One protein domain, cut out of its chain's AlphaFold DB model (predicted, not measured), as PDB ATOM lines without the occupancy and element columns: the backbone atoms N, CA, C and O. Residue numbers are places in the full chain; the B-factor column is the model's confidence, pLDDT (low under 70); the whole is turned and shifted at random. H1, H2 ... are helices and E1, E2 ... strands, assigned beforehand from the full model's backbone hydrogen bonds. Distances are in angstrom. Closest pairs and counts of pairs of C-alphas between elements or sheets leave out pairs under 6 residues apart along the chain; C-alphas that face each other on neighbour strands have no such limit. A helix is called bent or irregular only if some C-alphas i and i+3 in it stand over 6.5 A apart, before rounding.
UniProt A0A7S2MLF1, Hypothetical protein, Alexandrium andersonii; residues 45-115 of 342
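Overview. This is residues 45 to 115 of the 342 residues of the protein "Hypothetical protein" of Alexandrium andersonii (UniProt A0A7S2MLF1). A long helix, H1, leads into a small strand hairpin, E1 and E2, then the backbone folds back and H2a, first arm of the bent helix H2, crosses H1. Residues 45 to 54 of H1 stick out. The 71 printed residues, with named elements in the order H1, E1, E2, H2, are mostly helix and loose, radius of gyration of the C-alphas 16.1 A, spanning 53 by 25 by 24 A.

Arrangement. H1, residues 45 to 71, meets E1, residues 72 to 77, by a tight link. E1 and E2, residues 83 to 85, form an antiparallel hairpin; N 73 and O 84 are within hydrogen-bond range, 2.8 A. H2, residues 92 to 114, assigned by its hydrogen bonds as one helix, is bent: C-alphas 104 and 107 are 6.6 A apart. Its arms H2a, residues 92 to 104, and H2b, residues 107 to 114, are near each other, at a steep tilt of 39 degrees. H1 touches H2a with residues 56 to 67 alone, opposite ways at a steep tilt of 47 degrees; the closest C-alphas, of Cys 63 and Arg 99, are 6.9 A apart. H1 and H2b are apart. Every O i to N i+4 pair in H1, H2a and H2b is within hydrogen-bond range.

Along the chain. H1 begins at C-alpha 45, (45.825, 36.993, -1.681), and spans 38.0 A. H2b ends at C-alpha 114, (25.496, 23.665, 12.592).

Size, cuts and confidence. The farthest C-alphas, of Phe 45 and Glu 79, are 53.5 A apart. The printed part has no cut and no long link. Residues 69 and 109 to 115 have pLDDT under 70.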
ATOM      1  N   PHE A  45      46.910  36.185  -1.115       70.38
ATOM      2  CA  PHE A  45      45.825  36.993  -1.681       70.38
ATOM      3  C   PHE A  45      45.384  36.496  -3.067       70.38
ATOM      4  O   PHE A  45      44.194  36.284  -3.288       70.38
ATOM      5  N   TRP A  46      46.321  36.226  -3.985       73.75
ATOM      6  CA  TRP A  46      45.989  35.719  -5.324       73.75
ATOM      7  C   TRP A  46      45.366  34.320  -5.295       73.75
ATOM      8  O   TRP A  46      44.401  34.070  -6.016       73.75
ATOM      9  N   ARG A  47      45.850  33.426  -4.419       74.44
ATOM     10  CA  ARG A  47      45.224  32.109  -4.204       74.44
ATOM     11  C   ARG A  47      43.817  32.226  -3.629       74.44
ATOM     12  O   ARG A  47      42.917  31.555  -4.118       74.44
ATOM     13  N   TRP A  48      43.612  33.085  -2.632       75.56
ATOM     14  CA  TRP A  48      42.285  33.351  -2.076       75.56
ATOM     15  C   TRP A  48      41.333  33.929  -3.132       75.56
ATOM     16  O   TRP A  48      40.215  33.445  -3.279       75.56
ATOM     17  N   ARG A  49      41.793  34.900  -3.929       76.19
ATOM     18  CA  ARG A  49      41.004  35.510  -5.007       76.19
ATOM     19  C   ARG A  49      40.614  34.491  -6.077       76.19
ATOM     20  O   ARG A  49      39.485  34.537  -6.552       76.19
ATOM     21  N   ARG A  50      41.523  33.581  -6.450       76.50
ATOM     22  CA  ARG A  50      41.254  32.522  -7.433       76.50
ATOM     23  C   ARG A  50      40.221  31.517  -6.905       76.50
ATOM     24  O   ARG A  50      39.204  31.339  -7.559       76.50
ATOM     25  N   ARG A  51      40.384  31.021  -5.669       75.06
ATOM     26  CA  ARG A  51      39.380  30.158  -5.012       75.06
ATOM     27  C   ARG A  51      38.016  30.827  -4.887       75.06
ATOM     28  O   ARG A  51      36.994  30.187  -5.071       75.06
ATOM     29  N   ARG A  52      37.989  32.127  -4.578       75.44
ATOM     30  CA  ARG A  52      36.737  32.884  -4.487       75.44
ATOM     31  C   ARG A  52      36.057  32.981  -5.852       75.44
ATOM     32  O   ARG A  52      34.853  32.798  -5.923       75.44
ATOM     33  N   LYS A  53      36.806  33.223  -6.933       78.50
ATOM     34  CA  LYS A  53      36.248  33.203  -8.296       78.50
ATOM     35  C   LYS A  53      35.679  31.831  -8.661       78.50
ATOM     36  O   LYS A  53      34.571  31.784  -9.171       78.50
ATOM     37  N   GLU A  54      36.408  30.755  -8.374       81.38
ATOM     38  CA  GLU A  54      35.958  29.373  -8.612       81.38
ATOM     39  C   GLU A  54      34.676  29.062  -7.825       81.38
ATOM     40  O   GLU A  54      33.710  28.576  -8.398       81.38
ATOM     41  N   TYR A  55      34.616  29.453  -6.549       76.25
ATOM     42  CA  TYR A  55      33.430  29.297  -5.704       76.25
ATOM     43  C   TYR A  55      32.211  30.087  -6.210       76.25
ATOM     44  O   TYR A  55      31.102  29.567  -6.254       76.25
ATOM     45  N   PHE A  56      32.392  31.346  -6.623       78.81
ATOM     46  CA  PHE A  56      31.287  32.117  -7.201       78.81
ATOM     47  C   PHE A  56      30.863  31.584  -8.574       78.81
ATOM     48  O   PHE A  56      29.691  31.702  -8.912       78.81
ATOM     49  N   ALA A  57      31.777  30.988  -9.345       78.44
ATOM     50  CA  ALA A  57      31.438  30.327 -10.602       78.44
ATOM     51  C   ALA A  57      30.584  29.074 -10.359       78.44
ATOM     52  O   ALA A  57      29.522  28.959 -10.962       78.44
ATOM     53  N   SER A  58      30.970  28.214  -9.408       80.06
ATOM     54  CA  SER A  58      30.174  27.034  -9.044       80.06
ATOM     55  C   SER A  58      28.813  27.409  -8.453       80.06
ATOM     56  O   SER A  58      27.809  26.777  -8.756       80.06
ATOM     57  N   LEU A  59      28.745  28.466  -7.636       77.38
ATOM     58  CA  LEU A  59      27.470  28.974  -7.119       77.38
ATOM     59  C   LEU A  59      26.574  29.550  -8.213       77.38
ATOM     60  O   LEU A  59      25.356  29.424  -8.139       77.38
ATOM     61  N   HIS A  60      27.165  30.222  -9.199       77.38
ATOM     62  CA  HIS A  60      26.422  30.770 -10.324       77.38
ATOM     63  C   HIS A  60      25.835  29.656 -11.193       77.38
ATOM     64  O   HIS A  60      24.686  29.766 -11.606       77.38
ATOM     65  N   GLU A  61      26.596  28.587 -11.427       77.06
ATOM     66  CA  GLU A  61      26.127  27.378 -12.109       77.06
ATOM     67  C   GLU A  61      24.991  26.704 -11.327       77.06
ATOM     68  O   GLU A  61      23.922  26.490 -11.884       77.06
ATOM     69  N   LEU A  62      25.150  26.529 -10.012       77.62
ATOM     70  CA  LEU A  62      24.097  25.998  -9.138       77.62
ATOM     71  C   LEU A  62      22.817  26.853  -9.170       77.62
ATOM     72  O   LEU A  62      21.710  26.325  -9.202       77.62
ATOM     73  N   CYS A  63      22.952  28.184  -9.177       79.12
ATOM     74  CA  CYS A  63      21.804  29.087  -9.289       79.12
ATOM     75  C   CYS A  63      21.064  28.922 -10.620       79.12
ATOM     76  O   CYS A  63      19.847  29.069 -10.619       79.12
ATOM     77  N   ILE A  64      21.784  28.653 -11.717       79.00
ATOM     78  CA  ILE A  64      21.193  28.401 -13.038       79.00
ATOM     79  C   ILE A  64      20.431  27.077 -13.020       79.00
ATOM     80  O   ILE A  64      19.272  27.056 -13.412       79.00
ATOM     81  N   THR A  65      21.024  26.005 -12.490       77.12
ATOM     82  CA  THR A  65      20.352  24.699 -12.405       77.12
ATOM     83  C   THR A  65      19.062  24.776 -11.585       77.12
ATOM     84  O   THR A  65      18.020  24.299 -12.016       77.12
ATOM     85  N   ILE A  66      19.091  25.457 -10.433       75.81
ATOM     86  CA  ILE A  66      17.895  25.660  -9.597       75.81
ATOM     87  C   ILE A  66      16.857  26.544 -10.310       75.81
ATOM     88  O   ILE A  66      15.657  26.363 -10.135       75.81
ATOM     89  N   GLU A  67      17.300  27.531 -11.093       75.62
ATOM     90  CA  GLU A  67      16.414  28.381 -11.895       75.62
ATOM     91  C   GLU A  67      15.669  27.561 -12.956       75.62
ATOM     92  O   GLU A  67      14.457  27.714 -13.080       75.62
ATOM     93  N   GLU A  68      16.357  26.636 -13.630       73.81
ATOM     94  CA  GLU A  68      15.767  25.706 -14.599       73.81
ATOM     95  C   GLU A  68      14.802  24.693 -13.953       73.81
ATOM     96  O   GLU A  68      13.803  24.316 -14.555       73.81
ATOM     97  N   GLU A  69      15.031  24.269 -12.712       69.75
ATOM     98  CA  GLU A  69      14.096  23.368 -12.022       69.75
ATOM     99  C   GLU A  69      12.844  24.081 -11.479       69.75
ATOM    100  O   GLU A  69      11.765  23.495 -11.458       69.75
ATOM    101  N   GLU A  70      12.954  25.335 -11.027       70.19
ATOM    102  CA  GLU A  70      11.822  26.073 -10.436       70.19
ATOM    103  C   GLU A  70      10.945  26.790 -11.468       70.19
ATOM    104  O   GLU A  70       9.735  26.935 -11.254       70.19
ATOM    105  N   ASP A  71      11.545  27.290 -12.552       76.38
ATOM    106  CA  ASP A  71      10.818  28.041 -13.577       76.38
ATOM    107  C   ASP A  71      10.019  27.120 -14.510       76.38
ATOM    108  O   ASP A  71       9.116  27.602 -15.196       76.38
ATOM    109  N   PHE A  72      10.277  25.810 -14.482       75.00
ATOM    110  CA  PHE A  72       9.616  24.810 -15.312       75.00
ATOM    111  C   PHE A  72       8.862  23.775 -14.461       75.00
ATOM    112  O   PHE A  72       9.392  23.221 -13.502       75.00
ATOM    113  N   ASP A  73       7.596  23.527 -14.797       73.56
ATOM    114  CA  ASP A  73       6.771  22.517 -14.137       73.56
ATOM    115  C   ASP A  73       7.008  21.144 -14.765       73.56
ATOM    116  O   ASP A  73       6.403  20.794 -15.776       73.56
ATOM    117  N   TRP A  74       7.914  20.372 -14.173       72.44
ATOM    118  CA  TRP A  74       8.243  19.024 -14.641       72.44
ATOM    119  C   TRP A  74       7.114  18.002 -14.436       72.44
ATOM    120  O   TRP A  74       7.186  16.911 -14.999       72.44
ATOM    121  N   ASP A  75       6.069  18.360 -13.680       73.75
ATOM    122  CA  ASP A  75       4.872  17.536 -13.493       73.75
ATOM    123  C   ASP A  75       3.766  17.848 -14.533       73.75
ATOM    124  O   ASP A  75       2.832  17.060 -14.683       73.75
ATOM    125  N   ASP A  76       3.865  18.970 -15.265       74.62
ATOM    126  CA  ASP A  76       2.921  19.403 -16.314       74.62
ATOM    127  C   ASP A  76       3.669  19.657 -17.636       74.62
ATOM    128  O   ASP A  76       4.022  20.791 -17.986       74.62
ATOM    129  N   CYS A  77       3.939  18.567 -18.361       81.56
ATOM    130  CA  CYS A  77       4.594  18.602 -19.667       81.56
ATOM    131  C   CYS A  77       3.592  18.807 -20.814       81.56
ATOM    132  O   CYS A  77       2.454  18.335 -20.773       81.56
ATOM    133  N   ASP A  78       4.022  19.508 -21.863       77.19
ATOM    134  CA  ASP A  78       3.282  19.611 -23.120       77.19
ATOM    135  C   ASP A  78       3.312  18.302 -23.936       77.19
ATOM    136  O   ASP A  78       3.924  17.308 -23.543       77.19
ATOM    137  N   GLU A  79       2.605  18.283 -25.070       79.38
ATOM    138  CA  GLU A  79       2.501  17.101 -25.943       79.38
ATOM    139  C   GLU A  79       3.858  16.655 -26.520       79.38
ATOM    140  O   GLU A  79       4.018  15.485 -26.866       79.38
ATOM    141  N   ASP A  80       4.844  17.558 -26.554       79.88
ATOM    142  CA  ASP A  80       6.217  17.293 -26.990       79.88
ATOM    143  C   ASP A  80       7.133  16.861 -25.824       79.88
ATOM    144  O   ASP A  80       8.319  16.585 -26.026       79.88
ATOM    145  N   GLY A  81       6.596  16.764 -24.601       73.62
ATOM    146  CA  GLY A  81       7.314  16.341 -23.399       73.62
ATOM    147  C   GLY A  81       8.138  17.440 -22.720       73.62
ATOM    148  O   GLY A  81       8.920  17.129 -21.821       73.62
ATOM    149  N   ASN A  82       7.979  18.707 -23.112       81.75
ATOM    150  CA  ASN A  82       8.663  19.836 -22.487       81.75
ATOM    151  C   ASN A  82       7.860  20.372 -21.291       81.75
ATOM    152  O   ASN A  82       6.640  20.543 -21.385       81.75
ATOM    153  N   PRO A  83       8.518  20.697 -20.168       76.94
ATOM    154  CA  PRO A  83       7.842  21.230 -18.994       76.94
ATOM    155  C   PRO A  83       7.347  22.660 -19.244       76.94
ATOM    156  O   PRO A  83       8.026  23.481 -19.871       76.94
ATOM    157  N   ARG A  84       6.155  22.995 -18.744       76.81
ATOM    158  CA  ARG A  84       5.571  24.330 -18.946       76.81
ATOM    159  C   ARG A  84       6.192  25.381 -18.021       76.81
ATOM    160  O   ARG A  84       6.466  25.092 -16.857       76.81
ATOM    161  N   PRO A  85       6.360  26.637 -18.475       76.31
ATOM    162  CA  PRO A  85       6.901  27.692 -17.629       76.31
ATOM    163  C   PRO A  85       5.908  28.100 -16.528       76.31
ATOM    164  O   PRO A  85       4.764  28.479 -16.807       76.31
ATOM    165  N   ARG A  86       6.350  28.091 -15.265       76.00
ATOM    166  CA  ARG A  86       5.557  28.536 -14.110       76.00
ATOM    167  C   ARG A  86       5.483  30.062 -14.052       76.00
ATOM    168  O   ARG A  86       6.471  30.775 -14.214       76.00
ATOM    169  N   ARG A  87       4.296  30.602 -13.758       74.12
ATOM    170  CA  ARG A  87       4.125  32.043 -13.505       74.12
ATOM    171  C   ARG A  87       4.411  32.352 -12.043       74.12
ATOM    172  O   ARG A  87       3.551  32.169 -11.185       74.12
ATOM    173  N   LEU A  88       5.609  32.850 -11.769       76.06
ATOM    174  CA  LEU A  88       6.001  33.270 -10.426       76.06
ATOM    175  C   LEU A  88       5.666  34.746 -10.182       76.06
ATOM    176  O   LEU A  88       5.845  35.598 -11.049       76.06
ATOM    177  N   LEU A  89       5.198  35.049  -8.967       78.38
ATOM    178  CA  LEU A  89       4.793  36.400  -8.553       78.38
ATOM    179  C   LEU A  89       5.988  37.370  -8.435       78.38
ATOM    180  O   LEU A  89       5.822  38.586  -8.503       78.38
ATOM    181  N   VAL A  90       7.192  36.833  -8.222       77.88
ATOM    182  CA  VAL A  90       8.407  37.607  -7.938       77.88
ATOM    183  C   VAL A  90       9.290  37.703  -9.193       77.88
ATOM    184  O   VAL A  90       9.614  36.665  -9.782       77.88
ATOM    185  N   PRO A  91       9.751  38.910  -9.587       81.06
ATOM    186  CA  PRO A  91      10.610  39.095 -10.758       81.06
ATOM    187  C   PRO A  91      11.920  38.295 -10.700       81.06
ATOM    188  O   PRO A  91      12.538  38.167  -9.639       81.06
ATOM    189  N   TRP A  92      12.382  37.812 -11.859       76.81
ATOM    190  CA  TRP A  92      13.531  36.897 -11.983       76.81
ATOM    191  C   TRP A  92      14.822  37.439 -11.340       76.81
ATOM    192  O   TRP A  92      15.478  36.745 -10.567       76.81
ATOM    193  N   PHE A  93      15.147  38.716 -11.565       77.00
ATOM    194  CA  PHE A  93      16.370  39.338 -11.051       77.00
ATOM    195  C   PHE A  93      16.390  39.420  -9.517       77.00
ATOM    196  O   PHE A  93      17.453  39.288  -8.911       77.00
ATOM    197  N   VAL A  94      15.223  39.592  -8.881       79.06
ATOM    198  CA  VAL A  94      15.094  39.609  -7.415       79.06
ATOM    199  C   VAL A  94      15.312  38.207  -6.859       79.06
ATOM    200  O   VAL A  94      16.067  38.046  -5.902       79.06
ATOM    201  N   ARG A  95      14.712  37.186  -7.485       79.44
ATOM    202  CA  ARG A  95      14.890  35.781  -7.088       79.44
ATOM    203  C   ARG A  95      16.348  35.349  -7.223       79.44
ATOM    204  O   ARG A  95      16.912  34.805  -6.279       79.44
ATOM    205  N   ARG A  96      16.994  35.682  -8.342       78.12
ATOM    206  CA  ARG A  96      18.406  35.363  -8.592       78.12
ATOM    207  C   ARG A  96      19.348  36.059  -7.610       78.12
ATOM    208  O   ARG A  96      20.244  35.416  -7.068       78.12
ATOM    209  N   ALA A  97      19.130  37.346  -7.331       77.81
ATOM    210  CA  ALA A  97      19.915  38.075  -6.335       77.81
ATOM    211  C   ALA A  97      19.714  37.504  -4.922       77.81
ATOM    212  O   ALA A  97      20.693  37.288  -4.209       77.81
ATOM    213  N   ALA A  98      18.470  37.206  -4.534       75.69
ATOM    214  CA  ALA A  98      18.156  36.593  -3.248       75.69
ATOM    215  C   ALA A  98      18.810  35.211  -3.103       75.69
ATOM    216  O   ALA A  98      19.471  34.968  -2.096       75.69
ATOM    217  N   ARG A  99      18.720  34.338  -4.117       79.31
ATOM    218  CA  ARG A  99      19.368  33.014  -4.115       79.31
ATOM    219  C   ARG A  99      20.881  33.122  -4.004       79.31
ATOM    220  O   ARG A  99      21.474  32.431  -3.186       79.31
ATOM    221  N   LEU A 100      21.506  34.020  -4.763       81.12
ATOM    222  CA  LEU A 100      22.953  34.206  -4.697       81.12
ATOM    223  C   LEU A 100      23.389  34.716  -3.318       81.12
ATOM    224  O   LEU A 100      24.407  34.271  -2.800       81.12
ATOM    225  N   ILE A 101      22.610  35.604  -2.693       78.75
ATOM    226  CA  ILE A 101      22.870  36.060  -1.322       78.75
ATOM    227  C   ILE A 101      22.715  34.908  -0.323       78.75
ATOM    228  O   ILE A 101      23.576  34.725   0.541       78.75
ATOM    229  N   VAL A 102      21.649  34.117  -0.456       76.19
ATOM    230  CA  VAL A 102      21.389  32.967   0.411       76.19
ATOM    231  C   VAL A 102      22.514  31.940   0.274       76.19
ATOM    232  O   VAL A 102      23.165  31.620   1.260       76.19
ATOM    233  N   LEU A 103      22.838  31.497  -0.935       76.19
ATOM    234  CA  LEU A 103      23.843  30.459  -1.163       76.19
ATOM    235  C   LEU A 103      25.276  30.926  -0.860       76.19
ATOM    236  O   LEU A 103      26.069  30.161  -0.318       76.19
ATOM    237  N   ALA A 104      25.629  32.174  -1.183       79.56
ATOM    238  CA  ALA A 104      26.999  32.664  -1.006       79.56
ATOM    239  C   ALA A 104      27.322  33.127   0.419       79.56
ATOM    240  O   ALA A 104      28.491  33.116   0.807       79.56
ATOM    241  N   TYR A 105      26.322  33.596   1.171       76.50
ATOM    242  CA  TYR A 105      26.549  34.213   2.480       76.50
ATOM    243  C   TYR A 105      25.745  33.556   3.591       76.50
ATOM    244  O   TYR A 105      26.298  33.310   4.661       76.50
ATOM    245  N   TRP A 106      24.468  33.260   3.353       74.69
ATOM    246  CA  TRP A 106      23.604  32.692   4.386       74.69
ATOM    247  C   TRP A 106      23.921  31.222   4.656       74.69
ATOM    248  O   TRP A 106      24.098  30.846   5.810       74.69
ATOM    249  N   ASP A 107      24.068  30.406   3.615       70.69
ATOM    250  CA  ASP A 107      24.325  28.971   3.747       70.69
ATOM    251  C   ASP A 107      25.622  28.664   4.511       70.69
ATOM    252  O   ASP A 107      25.561  27.910   5.483       70.69
ATOM    253  N   PRO A 108      26.758  29.331   4.218       73.44
ATOM    254  CA  PRO A 108      27.992  29.159   4.983       73.44
ATOM    255  C   PRO A 108      27.885  29.634   6.436       73.44
ATOM    256  O   PRO A 108      28.488  29.039   7.330       73.44
ATOM    257  N   LEU A 109      27.135  30.714   6.690       68.88
ATOM    258  CA  LEU A 109      26.866  31.192   8.049       68.88
ATOM    259  C   LEU A 109      26.070  30.151   8.831       68.88
ATOM    260  O   LEU A 109      26.399  29.841   9.973       68.88
ATOM    261  N   VAL A 110      25.042  29.590   8.204       66.81
ATOM    262  CA  VAL A 110      24.191  28.568   8.798       66.81
ATOM    263  C   VAL A 110      24.977  27.276   9.036       66.81
ATOM    264  O   VAL A 110      24.917  26.737  10.139       66.81
ATOM    265  N   ASP A 111      25.784  26.821   8.080       66.06
ATOM    266  CA  ASP A 111      26.633  25.632   8.227       66.06
ATOM    267  C   ASP A 111      27.659  25.802   9.360       66.06
ATOM    268  O   ASP A 111      27.885  24.881  10.151       66.06
ATOM    269  N   LEU A 112      28.209  27.011   9.523       68.12
ATOM    270  CA  LEU A 112      29.053  27.355  10.668       68.12
ATOM    271  C   LEU A 112      28.287  27.191  11.993       68.12
ATOM    272  O   LEU A 112      28.821  26.603  12.935       68.12
ATOM    273  N   PHE A 113      27.022  27.627  12.057       64.31
ATOM    274  CA  PHE A 113      26.163  27.423  13.229       64.31
ATOM    275  C   PHE A 113      25.826  25.945  13.487       64.31
ATOM    276  O   PHE A 113      25.661  25.561  14.646       64.31
ATOM    277  N   TYR A 114      25.727  25.109  12.448       61.50
ATOM    278  CA  TYR A 114      25.496  23.665  12.592       61.50
ATOM    279  C   TYR A 114      26.746  22.890  13.029       61.50
ATOM    280  O   TYR A 114      26.625  21.929  13.786       61.50
ATOM    281  N   SER A 115      27.942  23.334  12.632       66.00
ATOM    282  CA  SER A 115      29.216  22.696  13.001       66.00
ATOM    283  C   SER A 115      29.588  22.811  14.490       66.00
ATOM    284  O   SER A 115      30.516  22.144  14.939       66.00
TER     285      SER A 115